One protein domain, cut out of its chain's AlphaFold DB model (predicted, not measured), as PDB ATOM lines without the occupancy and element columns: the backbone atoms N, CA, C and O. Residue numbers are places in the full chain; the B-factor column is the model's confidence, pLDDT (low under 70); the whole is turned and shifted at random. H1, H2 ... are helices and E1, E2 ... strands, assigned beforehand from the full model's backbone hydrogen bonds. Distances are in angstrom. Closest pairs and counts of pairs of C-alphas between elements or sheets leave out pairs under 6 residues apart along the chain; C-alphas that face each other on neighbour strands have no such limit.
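Overview. This is residues 31 to 109 of the 291 residues of an uncharacterized protein of Suhomyces tanzawaensis NRRL Y-17324 (UniProt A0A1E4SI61). Picture one strongly twisted sheet of five strands, with H1 lying across one of its faces and H2 turning off at a corner from H1 to graze the sheet, while H3 sits at the sheet's level beside the strands rather than over them. From the end of E4 a long loop, residues 85 to 101, swings wide before E5 comes back along E4 as an edge of the sheet. The printed part has 79 residues with three named helices and five named strands, along the chain E1, E2, H1, H2, H3, E3, E4, E5, and its class is mixed, helices and strands. The sheet runs E1, E2, E3, E4, E5 and is mixed: E2 and E3 are parallel, the other neighbours antiparallel. The whole is compact, with a radius of gyration of the C-alphas of 12.3 A and a rounded outline of 33 by 29 by 21 A.

Arrangement. Start at the first printed residue, where E1, residues 31 to 34, forms a hairpin with E2, residues 40 to 44; they are antiparallel at 171 degrees, with N 33 and O 41 2.9 A apart. E2 is parallel to E3, residues 71 to 75, at 21 degrees, and there N 42 and O 72 are 2.8 A apart, within hydrogen-bond range. Between these two strands come H1, residues 47 to 52, H2, residues 54 to 61, and H3, residues 65 to 70, giving a strand-helix-strand unit, two parallel neighbour strands with helices between them in the chain. H1 is on the sheet at a height of 8.3 A, over E2, and runs across the strands at 67 degrees to E2 on the local plane; look at the closest C-alphas of Phe 44 and Leu 50, 5.9 A apart. H1 and H2 are close but not clearly touching, about perpendicular at 84 degrees, with the closest C-alphas, those of Leu 50 and Trp 56, 6.3 A apart. H2 only grazes the sheet, with its residues 55 to 61. H2 and H3 are only just apart, at 8.3 A. H3 stands at the sheet's level, its height being 0.1 A. Then find the meander, each strand the antiparallel neighbour of the one before: E3, then E4, residues 80 to 84, then E5, residues 102 to 108. E3 and E4 form a hairpin at 152 degrees, with N 82 and O 73 2.8 A apart; E4 and E5 form another at 147 degrees, with N 105 and O 83 2.8 A apart. The closest C-alphas of H3 and E4 are those of Ala 68 and Phe 84, 5.4 A apart. In H1, H2 and H3 every O i to N i+4 pair is within hydrogen-bond range.

Along the chain. Find C-alpha 31 at (54.495, 15.002, 31.772); from there E1 runs 10.1 A to C-alpha 34, and E2 then runs 13.0 A from Gln 40 to Phe 44. H1 is 8.6 A long, H2 10.9 A and H3 8.4 A. E3 begins at C-alpha 71, (42.681, 19.282, 33.716), and spans 13.2 A; E4 spans 13.4 A. E5, the longest strand, goes 19.0 A from Val 102 to C-alpha 108 at (47.104, 17.684, 49.881).

Size, cuts and confidence. The printed part has no cut, and the two C-alphas farthest apart are those of Trp 97 and Phe 109, 36.2 A. The link from E4 to E5 is long, with 17 residues; the other links are tight. The mean pLDDT of the printed part is 76.2, and it is under 70 at residues 31 to 41, 70, 91 to 97 and 109.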
ATOM      1  N   SER A  31      55.113  16.176  32.383       65.56
ATOM      2  CA  SER A  31      54.495  15.002  31.772       65.56
ATOM      3  C   SER A  31      52.988  15.220  31.731       65.56
ATOM      4  O   SER A  31      52.382  15.562  32.750       65.56
ATOM      5  N   THR A  32      52.381  15.031  30.559       67.12
ATOM      6  CA  THR A  32      50.924  15.079  30.392       67.12
ATOM      7  C   THR A  32      50.395  13.672  30.149       67.12
ATOM      8  O   THR A  32      50.895  12.969  29.274       67.12
ATOM      9  N   TYR A  33      49.362  13.297  30.891       55.22
ATOM     10  CA  TYR A  33      48.590  12.077  30.685       55.22
ATOM     11  C   TYR A  33      47.187  12.469  30.251       55.22
ATOM     12  O   TYR A  33      46.610  13.362  30.865       55.22
ATOM     13  N   THR A  34      46.638  11.809  29.232       53.59
ATOM     14  CA  THR A  34      45.289  12.088  28.724       53.59
ATOM     15  C   THR A  34      44.458  10.812  28.744       53.59
ATOM     16  O   THR A  34      44.902   9.786  28.228       53.59
ATOM     17  N   SER A  35      43.263  10.863  29.332       50.38
ATOM     18  CA  SER A  35      42.291   9.773  29.289       50.38
ATOM     19  C   SER A  35      41.607   9.688  27.920       50.38
ATOM     20  O   SER A  35      41.645  10.630  27.123       50.38
ATOM     21  N   HIS A  36      40.929   8.569  27.665       39.97
ATOM     22  CA  HIS A  36      40.131   8.351  26.453       39.97
ATOM     23  C   HIS A  36      39.010   9.399  26.273       39.97
ATOM     24  O   HIS A  36      38.645   9.742  25.153       39.97
ATOM     25  N   GLU A  37      38.505   9.963  27.371       45.81
ATOM     26  CA  GLU A  37      37.449  10.989  27.396       45.81
ATOM     27  C   GLU A  37      38.000  12.427  27.304       45.81
ATOM     28  O   GLU A  37      37.250  13.405  27.307       45.81
ATOM     29  N   GLY A  38      39.326  12.578  27.196       55.22
ATOM     30  CA  GLY A  38      39.991  13.871  27.051       55.22
ATOM     31  C   GLY A  38      40.284  14.599  28.367       55.22
ATOM     32  O   GLY A  38      40.624  15.783  28.319       55.22
ATOM     33  N   TYR A  39      40.184  13.922  29.516       58.62
ATOM     34  CA  TYR A  39      40.690  14.430  30.798       58.62
ATOM     35  C   TYR A  39      42.208  14.363  30.836       58.62
ATOM     36  O   TYR A  39      42.797  13.437  30.286       58.62
ATOM     37  N   GLN A  40      42.852  15.330  31.480       65.31
ATOM     38  CA  GLN A  40      44.300  15.466  31.487       65.31
ATOM     39  C   GLN A  40      44.852  15.607  32.904       65.31
ATOM     40  O   GLN A  40      44.373  16.421  33.688       65.31
ATOM     41  N   ALA A  41      45.925  14.879  33.205       68.56
ATOM     42  CA  ALA A  41      46.821  15.211  34.307       68.56
ATOM     43  C   ALA A  41      48.091  15.836  33.761       68.56
ATOM     44  O   ALA A  41      48.786  15.236  32.938       68.56
ATOM     45  N   LYS A  42      48.424  17.020  34.263       77.69
ATOM     46  CA  LYS A  42      49.695  17.684  33.997       77.69
ATOM     47  C   LYS A  42      50.537  17.669  35.253       77.69
ATOM     48  O   LYS A  42      50.160  18.253  36.264       77.69
ATOM     49  N   ARG A  43      51.671  16.992  35.186       76.75
ATOM     50  CA  ARG A  43      52.598  16.847  36.303       76.75
ATOM     51  C   ARG A  43      53.795  17.756  36.093       76.75
ATOM     52  O   ARG A  43      54.355  17.769  34.999       76.75
ATOM     53  N   PHE A  44      54.173  18.487  37.131       83.50
ATOM     54  CA  PHE A  44      55.325  19.382  37.154       83.50
ATOM     55  C   PHE A  44      56.168  19.086  38.392       83.50
ATOM     56  O   PHE A  44      55.627  18.761  39.451       83.50
ATOM     57  N   ALA A  45      57.486  19.249  38.275       81.94
ATOM     58  CA  ALA A  45      58.386  19.029  39.401       81.94
ATOM     59  C   ALA A  45      58.134  20.034  40.543       81.94
ATOM     60  O   ALA A  45      58.134  19.653  41.710       81.94
ATOM     61  N   SER A  46      57.863  21.299  40.206       84.94
ATOM     62  CA  SER A  46      57.567  22.366  41.168       84.94
ATOM     63  C   SER A  46      56.520  23.356  40.649       84.94
ATOM     64  O   SER A  46      56.244  23.444  39.448       84.94
ATOM     65  N   LEU A  47      55.986  24.198  41.543       86.00
ATOM     66  CA  LEU A  47      55.168  25.355  41.142       86.00
ATOM     67  C   LEU A  47      55.925  26.336  40.239       86.00
ATOM     68  O   LEU A  47      55.321  27.003  39.401       86.00
ATOM     69  N   THR A  48      57.244  26.435  40.404       87.50
ATOM     70  CA  THR A  48      58.076  27.287  39.547       87.50
ATOM     71  C   THR A  48      58.045  26.785  38.108       87.50
ATOM     72  O   THR A  48      57.938  27.593  37.184       87.50
ATOM     73  N   ASP A  49      58.091  25.467  37.916       85.88
ATOM     74  CA  ASP A  49      58.035  24.851  36.589       85.88
ATOM     75  C   ASP A  49      56.642  24.984  35.976       85.88
ATOM     76  O   ASP A  49      56.529  25.332  34.799       85.88
ATOM     77  N   LEU A  50      55.582  24.834  36.783       89.12
ATOM     78  CA  LEU A  50      54.219  25.157  36.357       89.12
ATOM     79  C   LEU A  50      54.147  26.589  35.813       89.12
ATOM     80  O   LEU A  50      53.714  26.783  34.681       89.12
ATOM     81  N   PHE A  51      54.597  27.593  36.571       87.06
ATOM     82  CA  PHE A  51      54.462  28.998  36.165       87.06
ATOM     83  C   PHE A  51      55.344  29.407  34.986       87.06
ATOM     84  O   PHE A  51      55.025  30.384  34.309       87.06
ATOM     85  N   LYS A  52      56.427  28.671  34.723       86.56
ATOM     86  CA  LYS A  52      57.268  28.856  33.533       86.56
ATOM     87  C   LYS A  52      56.739  28.117  32.299       86.56
ATOM     88  O   LYS A  52      57.229  28.367  31.203       86.56
ATOM     89  N   SER A  53      55.771  27.216  32.464       88.06
ATOM     90  CA  SER A  53      55.247  26.405  31.363       88.06
ATOM     91  C   SER A  53      54.391  27.210  30.382       88.06
ATOM     92  O   SER A  53      53.650  28.128  30.757       88.06
ATOM     93  N   LEU A  54      54.404  26.786  29.115       88.94
ATOM     94  CA  LEU A  54      53.508  27.317  28.079       88.94
ATOM     95  C   LEU A  54      52.034  27.065  28.416       88.94
ATOM     96  O   LEU A  54      51.149  27.818  28.006       88.94
ATOM     97  N   PHE A  55      51.759  25.991  29.157       90.31
ATOM     98  CA  PHE A  55      50.428  25.693  29.664       90.31
ATOM     99  C   PHE A  55      49.921  26.814  30.578       90.31
ATOM    100  O   PHE A  55      48.845  27.366  30.335       90.31
ATOM    101  N   TRP A  56      50.710  27.198  31.583       90.00
ATOM    102  CA  TRP A  56      50.316  28.257  32.507       90.00
ATOM    103  C   TRP A  56      50.222  29.615  31.821       90.00
ATOM    104  O   TRP A  56      49.297  30.381  32.097       90.00
ATOM    105  N   GLU A  57      51.120  29.915  30.879       86.31
ATOM    106  CA  GLU A  57      51.029  31.146  30.092       86.31
ATOM    107  C   GLU A  57      49.668  31.268  29.387       86.31
ATOM    108  O   GLU A  57      49.036  32.326  29.425       86.31
ATOM    109  N   LYS A  58      49.174  30.184  28.781       88.06
ATOM    110  CA  LYS A  58      47.877  30.183  28.090       88.06
ATOM    111  C   LYS A  58      46.719  30.382  29.064       88.06
ATOM    112  O   LYS A  58      45.902  31.286  28.872       88.06
ATOM    113  N   VAL A  59      46.676  29.580  30.127       88.38
ATOM    114  CA  VAL A  59      45.568  29.594  31.094       88.38
ATOM    115  C   VAL A  59      45.522  30.900  31.892       88.38
ATOM    116  O   VAL A  59      44.446  31.441  32.162       88.38
ATOM    117  N   SER A  60      46.685  31.464  32.215       87.44
ATOM    118  CA  SER A  60      46.777  32.746  32.910       87.44
ATOM    119  C   SER A  60      46.392  33.935  32.039       87.44
ATOM    120  O   SER A  60      46.096  34.984  32.594       87.44
ATOM    121  N   ARG A  61      46.353  33.826  30.706       85.38
ATOM    122  CA  ARG A  61      45.911  34.916  29.811       85.38
ATOM    123  C   ARG A  61      44.433  34.831  29.462       85.38
ATOM    124  O   ARG A  61      43.764  35.857  29.360       85.38
ATOM    125  N   LYS A  62      43.910  33.621  29.267       87.06
ATOM    126  CA  LYS A  62      42.540  33.406  28.798       87.06
ATOM    127  C   LYS A  62      41.871  32.297  29.600       87.06
ATOM    128  O   LYS A  62      42.496  31.288  29.907       87.06
ATOM    129  N   LYS A  63      40.598  32.497  29.947       87.50
ATOM    130  CA  LYS A  63      39.781  31.407  30.481       87.50
ATOM    131  C   LYS A  63      39.511  30.390  29.383       87.50
ATOM    132  O   LYS A  63      39.165  30.761  28.262       87.50
ATOM    133  N   ASP A  64      39.675  29.129  29.735       87.69
ATOM    134  CA  ASP A  64      39.336  27.996  28.892       87.69
ATOM    135  C   ASP A  64      38.567  27.004  29.771       87.69
ATOM    136  O   ASP A  64      39.190  26.212  30.482       87.69
ATOM    137  N   PRO A  65      37.221  27.088  29.792       83.62
ATOM    138  CA  PRO A  65      36.397  26.224  30.627       83.62
ATOM    139  C   PRO A  65      36.607  24.735  30.349       83.62
ATOM    140  O   PRO A  65      36.541  23.932  31.274       83.62
ATOM    141  N   GLN A  66      36.909  24.360  29.102       80.75
ATOM    142  CA  GLN A  66      37.162  22.965  28.737       80.75
ATOM    143  C   GLN A  66      38.451  22.465  29.384       80.75
ATOM    144  O   GLN A  66      38.469  21.395  29.988       80.75
ATOM    145  N   VAL A  67      39.519  23.263  29.321       85.19
ATOM    146  CA  VAL A  67      40.763  22.957  30.039       85.19
ATOM    147  C   VAL A  67      40.524  22.958  31.548       85.19
ATOM    148  O   VAL A  67      40.999  22.046  32.221       85.19
ATOM    149  N   ALA A  68      39.768  23.924  32.076       79.88
ATOM    150  CA  ALA A  68      39.510  24.048  33.508       79.88
ATOM    151  C   ALA A  68      38.760  22.840  34.090       79.88
ATOM    152  O   ALA A  68      39.132  22.338  35.146       79.88
ATOM    153  N   GLN A  69      37.742  22.350  33.381       73.00
ATOM    154  CA  GLN A  69      36.934  21.199  33.797       73.00
ATOM    155  C   GLN A  69      37.679  19.871  33.660       73.00
ATOM    156  O   GLN A  69      37.417  18.932  34.404       73.00
ATOM    157  N   ARG A  70      38.592  19.772  32.688       69.38
ATOM    158  CA  ARG A  70      39.201  18.490  32.308       69.38
ATOM    159  C   ARG A  70      40.634  18.314  32.775       69.38
ATOM    160  O   ARG A  70      41.185  17.241  32.561       69.38
ATOM    161  N   THR A  71      41.254  19.325  33.377       73.75
ATOM    162  CA  THR A  71      42.681  19.282  33.716       73.75
ATOM    163  C   THR A  71      42.912  19.305  35.214       73.75
ATOM    164  O   THR A  71      42.456  20.206  35.915       73.75
ATOM    165  N   VAL A  72      43.735  18.370  35.676       75.12
ATOM    166  CA  VAL A  72      44.307  18.360  37.019       75.12
ATOM    167  C   VAL A  72      45.805  18.576  36.944       75.12
ATOM    168  O   VAL A  72      46.479  18.090  36.035       75.12
ATOM    169  N   ILE A  73      46.329  19.335  37.899       80.75
ATOM    170  CA  ILE A  73      47.742  19.695  37.952       80.75
ATOM    171  C   ILE A  73      48.368  19.056  39.187       80.75
ATOM    172  O   ILE A  73      47.913  19.286  40.304       80.75
ATOM    173  N   LEU A  74      49.418  18.266  38.992       78.81
ATOM    174  CA  LEU A  74      50.168  17.613  40.061       78.81
ATOM    175  C   LEU A  74      51.521  18.296  40.220       78.81
ATOM    176  O   LEU A  74      52.223  18.512  39.232       78.81
ATOM    177  N   ILE A  75      51.874  18.621  41.460       81.25
ATOM    178  CA  ILE A  75      53.153  19.224  41.822       81.25
ATOM    179  C   ILE A  75      53.915  18.255  42.726       81.25
ATOM    180  O   ILE A  75      53.454  17.954  43.831       81.25
ATOM    181  N   ASP A  76      55.064  17.775  42.248       75.75
ATOM    182  CA  ASP A  76      55.826  16.708  42.906       75.75
ATOM    183  C   ASP A  76      56.504  17.160  44.201       75.75
ATOM    184  O   ASP A  76      56.415  16.457  45.207       75.75
ATOM    185  N   ASP A  77      57.144  18.334  44.207       80.50
ATOM    186  CA  ASP A  77      57.907  18.819  45.366       80.50
ATOM    187  C   ASP A  77      57.057  18.984  46.637       80.50
ATOM    188  O   ASP A  77      57.536  18.737  47.745       80.50
ATOM    189  N   THR A  78      55.787  19.363  46.488       76.31
ATOM    190  CA  THR A  78      54.847  19.548  47.598       76.31
ATOM    191  C   THR A  78      53.844  18.411  47.743       76.31
ATOM    192  O   THR A  78      53.019  18.470  48.658       76.31
ATOM    193  N   ASN A  79      53.875  17.415  46.851       72.00
ATOM    194  CA  ASN A  79      52.850  16.376  46.725       72.00
ATOM    195  C   ASN A  79      51.421  16.965  46.744       72.00
ATOM    196  O   ASN A  79      50.534  16.515  47.476       72.00
ATOM    197  N   SER A  80      51.223  18.043  45.983       76.38
ATOM    198  CA  SER A  80      49.956  18.775  45.935       76.38
ATOM    199  C   SER A  80      49.255  18.545  44.608       76.38
ATOM    200  O   SER A  80      49.875  18.544  43.545       76.38
ATOM    201  N   THR A  81      47.936  18.424  44.668       76.81
ATOM    202  CA  THR A  81      47.071  18.390  43.490       76.81
ATOM    203  C   THR A  81      46.271  19.679  43.413       76.81
ATOM    204  O   THR A  81      45.720  20.137  44.410       76.81
ATOM    205  N   TYR A  82      46.223  20.280  42.233       80.56
ATOM    206  CA  TYR A  82      45.537  21.533  41.979       80.56
ATOM    207  C   TYR A  82      44.416  21.341  40.963       80.56
ATOM    208  O   TYR A  82      44.601  20.719  39.914       80.56
ATOM    209  N   PHE A  83      43.282  21.956  41.274       78.38
ATOM    210  CA  PHE A  83      42.089  22.045  40.440       78.38
ATOM    211  C   PHE A  83      41.823  23.505  40.109       78.38
ATOM    212  O   PHE A  83      42.183  24.389  40.887       78.38
ATOM    213  N   PHE A  84      41.167  23.769  38.989       80.88
ATOM    214  CA  PHE A  84      40.632  25.098  38.725       80.88
ATOM    215  C   PHE A  84      39.395  25.349  39.591       80.88
ATOM    216  O   PHE A  84      38.600  24.440  39.818       80.88
ATOM    217  N   GLY A  85      39.259  26.566  40.120       71.25
ATOM    218  CA  GLY A  85      38.080  26.943  40.903       71.25
ATOM    219  C   GLY A  85      36.844  27.154  40.027       71.25
ATOM    220  O   GLY A  85      36.959  27.339  38.816       71.25
ATOM    221  N   ASP A  86      35.659  27.195  40.636       73.31
ATOM    222  CA  ASP A  86      34.375  27.291  39.918       73.31
ATOM    223  C   ASP A  86      34.308  28.498  38.968       73.31
ATOM    224  O   ASP A  86      33.717  28.435  37.887       73.31
ATOM    225  N   SER A  87      34.963  29.606  39.331       75.88
ATOM    226  CA  SER A  87      35.000  30.801  38.483       75.88
ATOM    227  C   SER A  87      35.718  30.577  37.148       75.88
ATOM    228  O   SER A  87      35.488  31.332  36.203       75.88
ATOM    229  N   GLU A  88      36.550  29.546  37.029       82.12
ATOM    230  CA  GLU A  88      37.283  29.175  35.814       82.12
ATOM    231  C   GLU A  88      36.459  28.303  34.861       82.12
ATOM    232  O   GLU A  88      36.776  28.217  33.675       82.12
ATOM    233  N   MET A  89      35.387  27.685  35.362       76.94
ATOM    234  CA  MET A  89      34.520  26.774  34.607       76.94
ATOM    235  C   MET A  89      33.440  27.498  33.798       76.94
ATOM    236  O   MET A  89      32.668  26.859  33.085       76.94
ATOM    237  N   THR A  90      33.354  28.823  33.919       73.69
ATOM    238  CA  THR A  90      32.350  29.644  33.242       73.69
ATOM    239  C   THR A  90      33.007  30.615  32.274       73.69
ATOM    240  O   THR A  90      34.069  31.186  32.546       73.69
ATOM    241  N   ASP A  91      32.353  30.820  31.132       69.19
ATOM    242  CA  ASP A  91      32.780  31.827  30.172       69.19
ATOM    243  C   ASP A  91      32.567  33.223  30.762       69.19
ATOM    244  O   ASP A  91      31.451  33.653  31.052       69.19
ATOM    245  N   SER A  92      33.663  33.958  30.924       66.62
ATOM    246  CA  SER A  92      33.633  35.383  31.233       66.62
ATOM    247  C   SER A  92      34.541  36.135  30.271       66.62
ATOM    248  O   SER A  92      35.539  35.594  29.786       66.62
ATOM    249  N   THR A  93      34.239  37.411  30.027       58.59
ATOM    250  CA  THR A  93      35.089  38.289  29.217       58.59
ATOM    251  C   THR A  93      36.505  38.308  29.795       58.59
ATOM    252  O   THR A  93      36.744  38.734  30.923       58.59
ATOM    253  N   SER A  94      37.456  37.766  29.035       60.94
ATOM    254  CA  SER A  94      38.862  37.668  29.428       60.94
ATOM    255  C   SER A  94      39.693  38.686  28.654       60.94
ATOM    256  O   SER A  94      39.472  38.950  27.474       60.94
ATOM    257  N   SER A  95      40.646  39.300  29.350       58.94
ATOM    258  CA  SER A  95      41.578  40.267  28.777       58.94
ATOM    259  C   SER A  95      42.797  39.525  28.238       58.94
ATOM    260  O   SER A  95      43.602  39.030  29.016       58.94
ATOM    261  N   TRP A  96      42.984  39.500  26.920       66.88
ATOM    262  CA  TRP A  96      44.098  38.780  26.294       66.88
ATOM    263  C   TRP A  96      45.474  39.443  26.476       66.88
ATOM    264  O   TRP A  96      46.510  38.804  26.293       66.88
ATOM    265  N   TRP A  97      45.502  40.721  26.860       68.94
ATOM    266  CA  TRP A  97      46.717  41.546  26.913       68.94
ATOM    267  C   TRP A  97      47.526  41.390  28.203       68.94
ATOM    268  O   TRP A  97      48.693  41.775  28.247       68.94
ATOM    269  N   ARG A  98      46.910  40.893  29.282       72.94
ATOM    270  CA  ARG A  98      47.528  40.816  30.612       72.94
ATOM    271  C   ARG A  98      47.147  39.509  31.293       72.94
ATOM    272  O   ARG A  98      45.972  39.151  31.231       72.94
ATOM    273  N   PRO A  99      48.092  38.840  31.974       78.69
ATOM    274  CA  PRO A  99      47.752  37.720  32.827       78.69
ATOM    275  C   PRO A  99      46.712  38.134  33.873       78.69
ATOM    276  O   PRO A  99      46.852  39.153  34.557       78.69
ATOM    277  N   ARG A 100      45.652  37.343  33.965       85.75
ATOM    278  CA  ARG A 100      44.578  37.465  34.946       85.75
ATOM    279  C   ARG A 100      44.932  36.693  36.212       85.75
ATOM    280  O   ARG A 100      45.879  35.911  36.251       85.75
ATOM    281  N   GLN A 101      44.131  36.914  37.247       85.81
ATOM    282  CA  GLN A 101      44.105  35.991  38.367       85.81
ATOM    283  C   GLN A 101      43.436  34.687  37.927       85.81
ATOM    284  O   GLN A 101      42.418  34.712  37.227       85.81
ATOM    285  N   VAL A 102      44.051  33.575  38.308       87.88
ATOM    286  CA  VAL A 102      43.535  32.224  38.120       87.88
ATOM    287  C   VAL A 102      43.175  31.686  39.488       87.88
ATOM    288  O   VAL A 102      44.025  31.626  40.383       87.88
ATOM    289  N   GLU A 103      41.912  31.335  39.652       84.88
ATOM    290  CA  GLU A 103      41.436  30.677  40.854       84.88
ATOM    291  C   GLU A 103      41.747  29.182  40.796       84.88
ATOM    292  O   GLU A 103      41.454  28.508  39.808       84.88
ATOM    293  N   MET A 104      42.317  28.654  41.874       83.88
ATOM    294  CA  MET A 104      42.608  27.236  42.009       83.88
ATOM    295  C   MET A 104      42.264  26.718  43.401       83.88
ATOM    296  O   MET A 104      42.301  27.455  44.385       83.88
ATOM    297  N   THR A 105      42.016  25.422  43.490       76.38
ATOM    298  CA  THR A 105      41.905  24.685  44.747       76.38
ATOM    299  C   THR A 105      43.111  23.767  44.866       76.38
ATOM    300  O   THR A 105      43.324  22.927  43.998       76.38
ATOM    301  N   GLU A 106      43.905  23.931  45.920       78.31
ATOM    302  CA  GLU A 106      44.991  23.009  46.264       78.31
ATOM    303  C   GLU A 106      44.474  21.953  47.235       78.31
ATOM    304  O   GLU A 106      43.831  22.287  48.230       78.31
ATOM    305  N   VAL A 107      44.813  20.698  46.968       73.19
ATOM    306  CA  VAL A 107      44.524  19.540  47.806       73.19
ATOM    307  C   VAL A 107      45.830  18.830  48.121       73.19
ATOM    308  O   VAL A 107      46.628  18.533  47.230       73.19
ATOM    309  N   GLN A 108      46.038  18.551  49.400       73.94
ATOM    310  CA  GLN A 108      47.104  17.684  49.881       73.94
ATOM    311  C   GLN A 108      46.461  16.513  50.594       73.94
ATOM    312  O   GLN A 108      45.795  16.701  51.607       73.94
ATOM    313  N   PHE A 109      46.655  15.316  50.058       66.31
ATOM    314  CA  PHE A 109      46.015  14.111  50.570       66.31
ATOM    315  C   PHE A 109      46.634  13.618  51.884       66.31
ATOM    316  O   PHE A 109      45.949  13.028  52.712       66.31
TER     317      PHE A 109